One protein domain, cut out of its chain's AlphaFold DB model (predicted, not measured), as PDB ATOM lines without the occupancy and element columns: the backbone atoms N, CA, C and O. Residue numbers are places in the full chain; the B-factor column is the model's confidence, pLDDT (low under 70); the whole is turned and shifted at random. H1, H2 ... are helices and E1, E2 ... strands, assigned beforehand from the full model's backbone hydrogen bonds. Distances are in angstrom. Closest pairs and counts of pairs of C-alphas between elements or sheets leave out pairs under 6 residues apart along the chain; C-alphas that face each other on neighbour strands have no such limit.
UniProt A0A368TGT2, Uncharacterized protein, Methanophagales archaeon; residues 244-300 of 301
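AT A GLANCE: This is residues 244 to 300 of the 301 residues of an uncharacterized protein of Methanophagales archaeon (UniProt A0A368TGT2). A small sheet of three parallel strands, E1, E2 and E4, has one short helix, H1, over one face; E2 then turns a corner into E3, which pairs with E5 to make a second small sheet, the other arm of an L. Residues 277 to 285 fold back from the end of E3 to the start of E4. The printed part has 57 residues, under half of them in named elements, which run E1, H1, E2, E3, E4, E5; the class is mixed. It is compact, with a radius of gyration of the C-alphas of 10.2 A and spans of 27 by 23 by 17 A.

HOW THE PARTS SIT: Look first at inner strand E2, residues 267 to 270. Edge strand E1, residues 246 to 248, is parallel to it, with N 248 and O 269 2.9 A apart. Edge strand E4, residues 286 to 289, is parallel on the other side of E2, with N 268 and O 286 2.8 A apart. H1, residues 255 to 261, is on this sheet at a height of 9.0 A, over E2 and only just over E1, where 3 of its C-alphas fall. It runs along the strands, only just, at 29 degrees to E2 on the local plane. E1, H1, E2 form a strand-helix-strand unit, two parallel neighbours with a helix between, with a right-handed crossover. Every O i to N i+4 pair in H1 is within hydrogen-bond range. E2 runs on into E3, residues 273 to 276, at 99 degrees. E5, residues 296 to 299, is parallel to E3, with N 275 and O 297 2.8 A apart.

IN THESE COORDINATES: Find C-alpha 246 at (-48.942, 34.125, 18.140), where E1 begins its 6.6 A. H1 spans 9.9 A, E2 9.8 A, E3 9.9 A and E4 10.3 A. E5 runs 10.0 A to C-alpha 299 at (-41.812, 27.267, 35.996).

THE WHOLE: The C-alphas of Asp 244 and Ala 300, the two farthest apart, are 27.6 A apart. The printed part has no cut and no long link. Confidence is under 70 at residues 244, 251, 261 and 263 to 265.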
ATOM      1  N   ASP A 244     -51.775  34.840  12.077       56.72
ATOM      2  CA  ASP A 244     -50.471  34.169  12.058       56.72
ATOM      3  C   ASP A 244     -50.094  33.676  13.469       56.72
ATOM      4  O   ASP A 244     -50.581  34.246  14.456       56.72
ATOM      5  N   PRO A 245     -49.251  32.632  13.598       71.00
ATOM      6  CA  PRO A 245     -48.928  32.055  14.899       71.00
ATOM      7  C   PRO A 245     -48.570  33.148  15.914       71.00
ATOM      8  O   PRO A 245     -47.754  34.014  15.615       71.00
ATOM      9  N   ILE A 246     -49.187  33.123  17.095       78.75
ATOM     10  CA  ILE A 246     -48.942  34.125  18.140       78.75
ATOM     11  C   ILE A 246     -47.577  33.834  18.766       78.75
ATOM     12  O   ILE A 246     -47.389  32.732  19.285       78.75
ATOM     13  N   TYR A 247     -46.644  34.789  18.757       83.12
ATOM     14  CA  TYR A 247     -45.298  34.577  19.302       83.12
ATOM     15  C   TYR A 247     -45.152  35.166  20.708       83.12
ATOM     16  O   TYR A 247     -45.192  36.382  20.911       83.12
ATOM     17  N   VAL A 248     -44.909  34.304  21.695       83.62
ATOM     18  CA  VAL A 248     -44.515  34.733  23.045       83.62
ATOM     19  C   VAL A 248     -43.072  35.247  23.000       83.62
ATOM     20  O   VAL A 248     -42.219  34.632  22.364       83.62
ATOM     21  N   SER A 249     -42.814  36.356  23.693       75.31
ATOM     22  CA  SER A 249     -41.629  37.228  23.670       75.31
ATOM     23  C   SER A 249     -41.577  38.285  22.556       75.31
ATOM     24  O   SER A 249     -40.790  39.223  22.694       75.31
ATOM     25  N   ASP A 250     -42.415  38.188  21.521       71.69
ATOM     26  CA  ASP A 250     -42.523  39.213  20.469       71.69
ATOM     27  C   ASP A 250     -43.815  40.012  20.623       71.69
ATOM     28  O   ASP A 250     -43.782  41.228  20.800       71.69
ATOM     29  N   ASP A 251     -44.950  39.308  20.605       66.12
ATOM     30  CA  ASP A 251     -46.278  39.908  20.726       66.12
ATOM     31  C   ASP A 251     -46.703  40.063  22.196       66.12
ATOM     32  O   ASP A 251     -47.415  41.003  22.549       66.12
ATOM     33  N   PHE A 252     -46.263  39.139  23.062       81.06
ATOM     34  CA  PHE A 252     -46.661  39.060  24.470       81.06
ATOM     35  C   PHE A 252     -45.487  38.681  25.368       81.06
ATOM     36  O   PHE A 252     -44.730  37.767  25.055       81.06
ATOM     37  N   SER A 253     -45.352  39.335  26.521       84.75
ATOM     38  CA  SER A 253     -44.282  39.042  27.486       84.75
ATOM     39  C   SER A 253     -44.495  37.763  28.303       84.75
ATOM     40  O   SER A 253     -43.542  37.279  28.911       84.75
ATOM     41  N   THR A 254     -45.721  37.232  28.354       91.62
ATOM     42  CA  THR A 254     -46.070  36.020  29.116       91.62
ATOM     43  C   THR A 254     -46.898  35.054  28.271       91.62
ATOM     44  O   THR A 254     -47.525  35.452  27.285       91.62
ATOM     45  N   ILE A 255     -46.900  33.773  28.652       94.56
ATOM     46  CA  ILE A 255     -47.722  32.750  27.999       94.56
ATOM     47  C   ILE A 255     -49.195  32.981  28.340       94.56
ATOM     48  O   ILE A 255     -50.039  32.815  27.461       94.56
ATOM     49  N   GLN A 256     -49.521  33.404  29.567       94.94
ATOM     50  CA  GLN A 256     -50.906  33.689  29.942       94.94
ATOM     51  C   GLN A 256     -51.505  34.847  29.132       94.94
ATOM     52  O   GLN A 256     -52.620  34.704  28.645       94.94
ATOM     53  N   ASP A 257     -50.770  35.940  28.899       83.81
ATOM     54  CA  ASP A 257     -51.271  37.053  28.073       83.81
ATOM     55  C   ASP A 257     -51.555  36.591  26.633       83.81
ATOM     56  O   ASP A 257     -52.559  36.976  26.029       83.81
ATOM     57  N   ALA A 258     -50.701  35.712  26.095       85.56
ATOM     58  CA  ALA A 258     -50.919  35.103  24.787       85.56
ATOM     59  C   ALA A 258     -52.137  34.167  24.786       85.56
ATOM     60  O   ALA A 258     -52.900  34.171  23.825       85.56
ATOM     61  N   VAL A 259     -52.360  33.389  25.854       86.06
ATOM     62  CA  VAL A 259     -53.563  32.555  26.022       86.06
ATOM     63  C   VAL A 259     -54.813  33.419  26.111       86.06
ATOM     64  O   VAL A 259     -55.805  33.091  25.462       86.06
ATOM     65  N   ASP A 260     -54.776  34.515  26.865       79.38
ATOM     66  CA  ASP A 260     -55.901  35.424  27.065       79.38
ATOM     67  C   ASP A 260     -56.285  36.118  25.754       79.38
ATOM     68  O   ASP A 260     -57.472  36.157  25.413       79.38
ATOM     69  N   ALA A 261     -55.286  36.554  24.981       69.44
ATOM     70  CA  ALA A 261     -55.454  37.174  23.669       69.44
ATOM     71  C   ALA A 261     -55.796  36.181  22.543       69.44
ATOM     72  O   ALA A 261     -56.432  36.570  21.563       69.44
ATOM     73  N   ALA A 262     -55.388  34.914  22.665       73.50
ATOM     74  CA  ALA A 262     -55.677  33.882  21.678       73.50
ATOM     75  C   ALA A 262     -57.172  33.549  21.624       73.50
ATOM     76  O   ALA A 262     -57.890  33.525  22.629       73.50
ATOM     77  N   TYR A 263     -57.641  33.201  20.443       64.06
ATOM     78  CA  TYR A 263     -58.987  32.709  20.211       64.06
ATOM     79  C   TYR A 263     -59.004  31.181  20.102       64.06
ATOM     80  O   TYR A 263     -57.990  30.492  20.186       64.06
ATOM     81  N   LEU A 264     -60.202  30.614  19.970       63.97
ATOM     82  CA  LEU A 264     -60.384  29.168  19.937       63.97
ATOM     83  C   LEU A 264     -59.669  28.533  18.730       63.97
ATOM     84  O   LEU A 264     -59.964  28.852  17.584       63.97
ATOM     85  N   ASN A 265     -58.841  27.531  19.012       67.44
ATOM     86  CA  ASN A 265     -57.989  26.763  18.100       67.44
ATOM     87  C   ASN A 265     -56.765  27.509  17.543       67.44
ATOM     88  O   ASN A 265     -56.103  26.966  16.656       67.44
ATOM     89  N   ASP A 266     -56.418  28.681  18.083       75.44
ATOM     90  CA  ASP A 266     -55.172  29.365  17.726       75.44
ATOM     91  C   ASP A 266     -53.926  28.533  18.059       75.44
ATOM     92  O   ASP A 266     -53.930  27.646  18.926       75.44
ATOM     93  N   THR A 267     -52.835  28.865  17.363       86.75
ATOM     94  CA  THR A 267     -51.497  28.343  17.650       86.75
ATOM     95  C   THR A 267     -50.634  29.415  18.310       86.75
ATOM     96  O   THR A 267     -50.361  30.451  17.707       86.75
ATOM     97  N   ILE A 268     -50.156  29.130  19.519       91.38
ATOM     98  CA  ILE A 268     -49.179  29.937  20.254       91.38
ATOM     99  C   ILE A 268     -47.804  29.276  20.120       91.38
ATOM    100  O   ILE A 268     -47.629  28.099  20.457       91.38
ATOM    101  N   ILE A 269     -46.830  30.040  19.634       93.31
ATOM    102  CA  ILE A 269     -45.417  29.676  19.559       93.31
ATOM    103  C   ILE A 269     -44.680  30.356  20.708       93.31
ATOM    104  O   ILE A 269     -44.621  31.580  20.792       93.31
ATOM    105  N   VAL A 270     -44.107  29.559  21.603       94.62
ATOM    106  CA  VAL A 270     -43.340  30.059  22.745       94.62
ATOM    107  C   VAL A 270     -41.863  30.096  22.378       94.62
ATOM    108  O   VAL A 270     -41.285  29.043  22.099       94.62
ATOM    109  N   ARG A 271     -41.251  31.284  22.366       93.19
ATOM    110  CA  ARG A 271     -39.810  31.423  22.124       93.19
ATOM    111  C   ARG A 271     -38.973  30.950  23.300       93.19
ATOM    112  O   ARG A 271     -39.444  30.895  24.438       93.19
ATOM    113  N   ASP A 272     -37.715  30.670  22.995       95.56
ATOM    114  CA  ASP A 272     -36.709  30.212  23.944       95.56
ATOM    115  C   ASP A 272     -36.619  31.137  25.165       95.56
ATOM    116  O   ASP A 272     -36.524  32.359  25.044       95.56
ATOM    117  N   GLY A 273     -36.641  30.555  26.363       94.62
ATOM    118  CA  GLY A 273     -36.665  31.324  27.601       94.62
ATOM    119  C   GLY A 273     -37.159  30.548  28.815       94.62
ATOM    120  O   GLY A 273     -37.478  29.361  28.750       94.62
ATOM    121  N   THR A 274     -37.198  31.238  29.957       94.69
ATOM    122  CA  THR A 274     -37.781  30.731  31.208       94.69
ATOM    123  C   THR A 274     -38.930  31.632  31.639       94.69
ATOM    124  O   THR A 274     -38.717  32.798  31.969       94.69
ATOM    125  N   TYR A 275     -40.133  31.070  31.680       95.00
ATOM    126  CA  TYR A 275     -41.373  31.765  32.007       95.00
ATOM    127  C   TYR A 275     -41.831  31.343  33.405       95.00
ATOM    128  O   TYR A 275     -42.109  30.168  33.638       95.00
ATOM    129  N   ILE A 276     -41.852  32.281  34.360       95.94
ATOM    130  CA  ILE A 276     -42.206  32.013  35.767       95.94
ATOM    131  C   ILE A 276     -43.662  32.436  36.013       95.94
ATOM    132  O   ILE A 276     -43.941  33.566  36.442       95.94
ATOM    133  N   GLU A 277     -44.592  31.535  35.713       95.31
ATOM    134  CA  GLU A 277     -46.036  31.778  35.704       95.31
ATOM    135  C   GLU A 277     -46.845  30.485  35.905       95.31
ATOM    136  O   GLU A 277     -46.338  29.379  35.726       95.31
ATOM    137  N   ASN A 278     -48.116  30.631  36.285       95.38
ATOM    138  CA  ASN A 278     -49.101  29.553  36.241       95.38
ATOM    139  C   ASN A 278     -49.996  29.812  35.029       95.38
ATOM    140  O   ASN A 278     -50.605  30.876  34.964       95.38
ATOM    141  N   VAL A 279     -50.052  28.865  34.091       94.06
ATOM    142  CA  VAL A 279     -50.827  29.006  32.851       94.06
ATOM    143  C   VAL A 279     -52.148  28.255  32.984       94.06
ATOM    144  O   VAL A 279     -52.151  27.035  33.161       94.06
ATOM    145  N   ASP A 280     -53.262  28.973  32.879       94.12
ATOM    146  CA  ASP A 280     -54.608  28.407  32.821       94.12
ATOM    147  C   ASP A 280     -55.117  28.396  31.374       94.12
ATOM    148  O   ASP A 280     -55.366  29.437  30.764       94.12
ATOM    149  N   VAL A 281     -55.273  27.196  30.810       91.06
ATOM    150  CA  VAL A 281     -55.734  26.991  29.432       91.06
ATOM    151  C   VAL A 281     -57.224  26.666  29.446       91.06
ATOM    152  O   VAL A 281     -57.643  25.509  29.418       91.06
ATOM    153  N   TYR A 282     -58.039  27.717  29.470       83.38
ATOM    154  CA  TYR A 282     -59.501  27.626  29.558       83.38
ATOM    155  C   TYR A 282     -60.212  27.585  28.190       83.38
ATOM    156  O   TYR A 282     -61.442  27.538  28.115       83.38
ATOM    157  N   LYS A 283     -59.452  27.587  27.087       82.12
ATOM    158  CA  LYS A 283     -59.944  27.491  25.703       82.12
ATOM    159  C   LYS A 283     -59.120  26.457  24.920       82.12
ATOM    160  O   LYS A 283     -57.990  26.156  25.291       82.12
ATOM    161  N   ARG A 284     -59.674  25.858  23.858       79.81
ATOM    162  CA  ARG A 284     -58.929  24.877  23.037       79.81
ATOM    163  C   ARG A 284     -57.842  25.606  22.254       79.81
ATOM    164  O   ARG A 284     -58.191  26.407  21.401       79.81
ATOM    165  N   LEU A 285     -56.571  25.326  22.529       84.31
ATOM    166  CA  LEU A 285     -55.413  25.961  21.891       84.31
ATOM    167  C   LEU A 285     -54.367  24.916  21.514       84.31
ATOM    168  O   LEU A 285     -54.280  23.862  22.148       84.31
ATOM    169  N   THR A 286     -53.530  25.249  20.534       89.62
ATOM    170  CA  THR A 286     -52.249  24.571  20.316       89.62
ATOM    171  C   THR A 286     -51.139  25.463  20.854       89.62
ATOM    172  O   THR A 286     -50.899  26.535  20.316       89.62
ATOM    173  N   ILE A 287     -50.439  25.029  21.899       93.56
ATOM    174  CA  ILE A 287     -49.288  25.753  22.454       93.56
ATOM    175  C   ILE A 287     -48.053  24.888  22.238       93.56
ATOM    176  O   ILE A 287     -48.042  23.721  22.634       93.56
ATOM    177  N   ARG A 288     -47.021  25.433  21.589       94.00
ATOM    178  CA  ARG A 288     -45.764  24.711  21.355       94.00
ATOM    179  C   ARG A 288     -44.554  25.631  21.445       94.00
ATOM    180  O   ARG A 288     -44.635  26.806  21.111       94.00
ATOM    181  N   SER A 289     -43.422  25.075  21.853       94.00
ATOM    182  CA  SER A 289     -42.120  25.750  21.815       94.00
ATOM    183  C   SER A 289     -41.641  25.970  20.379       94.00
ATOM    184  O   SER A 289     -41.866  25.102  19.531       94.00
ATOM    185  N   GLU A 290     -40.910  27.055  20.139       92.44
ATOM    186  CA  GLU A 290     -40.253  27.347  18.861       92.44
ATOM    187  C   GLU A 290     -39.136  26.333  18.564       92.44
ATOM    188  O   GLU A 290     -39.194  25.652  17.541       92.44
ATOM    189  N   ASN A 291     -38.183  26.155  19.492       91.19
ATOM    190  CA  ASN A 291     -37.007  25.289  19.292       91.19
ATOM    191  C   ASN A 291     -36.983  24.025  20.173       91.19
ATOM    192  O   ASN A 291     -35.979  23.318  20.224       91.19
ATOM    193  N   GLY A 292     -38.094  23.702  20.839       90.00
ATOM    194  CA  GLY A 292     -38.229  22.498  21.667       90.00
ATOM    195  C   GLY A 292     -38.134  22.756  23.172       90.00
ATOM    196  O   GLY A 292     -37.884  23.870  23.635       90.00
ATOM    197  N   SER A 293     -38.336  21.692  23.952       89.88
ATOM    198  CA  SER A 293     -38.346  21.740  25.421       89.88
ATOM    199  C   SER A 293     -36.989  22.068  26.041       89.88
ATOM    200  O   SER A 293     -36.944  22.556  27.164       89.88
ATOM    201  N   ASP A 294     -35.890  21.812  25.328       93.00
ATOM    202  CA  ASP A 294     -34.538  22.086  25.831       93.00
ATOM    203  C   ASP A 294     -34.255  23.594  25.918       93.00
ATOM    204  O   ASP A 294     -33.465  24.028  26.757       93.00
ATOM    205  N   SER A 295     -34.931  24.392  25.086       92.12
ATOM    206  CA  SER A 295     -34.758  25.845  25.028       92.12
ATOM    207  C   SER A 295     -35.887  26.630  25.706       92.12
ATOM    208  O   SER A 295     -35.763  27.839  25.883       92.12
ATOM    209  N   THR A 296     -36.989  25.978  26.094       96.00
ATOM    210  CA  THR A 296     -38.181  26.633  26.666       96.00
ATOM    211  C   THR A 296     -38.599  25.977  27.981       96.00
ATOM    212  O   THR A 296     -38.993  24.812  28.002       96.00
ATOM    213  N   ILE A 297     -38.572  26.736  29.080       95.50
ATOM    214  CA  ILE A 297     -38.928  26.270  30.427       95.50
ATOM    215  C   ILE A 297     -40.114  27.077  30.959       95.50
ATOM    216  O   ILE A 297     -40.063  28.305  30.998       95.50
ATOM    217  N   VAL A 298     -41.151  26.390  31.445       94.88
ATOM    218  CA  VAL A 298     -42.257  27.000  32.204       94.88
ATOM    219  C   VAL A 298     -42.154  26.550  33.656       94.88
ATOM    220  O   VAL A 298     -42.208  25.354  33.947       94.88
ATOM    221  N   LEU A 299     -41.968  27.504  34.566       94.25
ATOM    222  CA  LEU A 299     -41.812  27.267  35.996       94.25
ATOM    223  C   LEU A 299     -43.030  27.815  36.745       94.25
ATOM    224  O   LEU A 299     -43.241  29.025  36.788       94.25
ATOM    225  N   ALA A 300     -43.796  26.919  37.368       90.62
ATOM    226  CA  ALA A 300     -44.937  27.293  38.197       90.62
ATOM    227  C   ALA A 300     -44.511  28.201  39.367       90.62
ATOM    228  O   ALA A 300     -43.453  27.988  39.969       90.62
TER     229      ALA A 300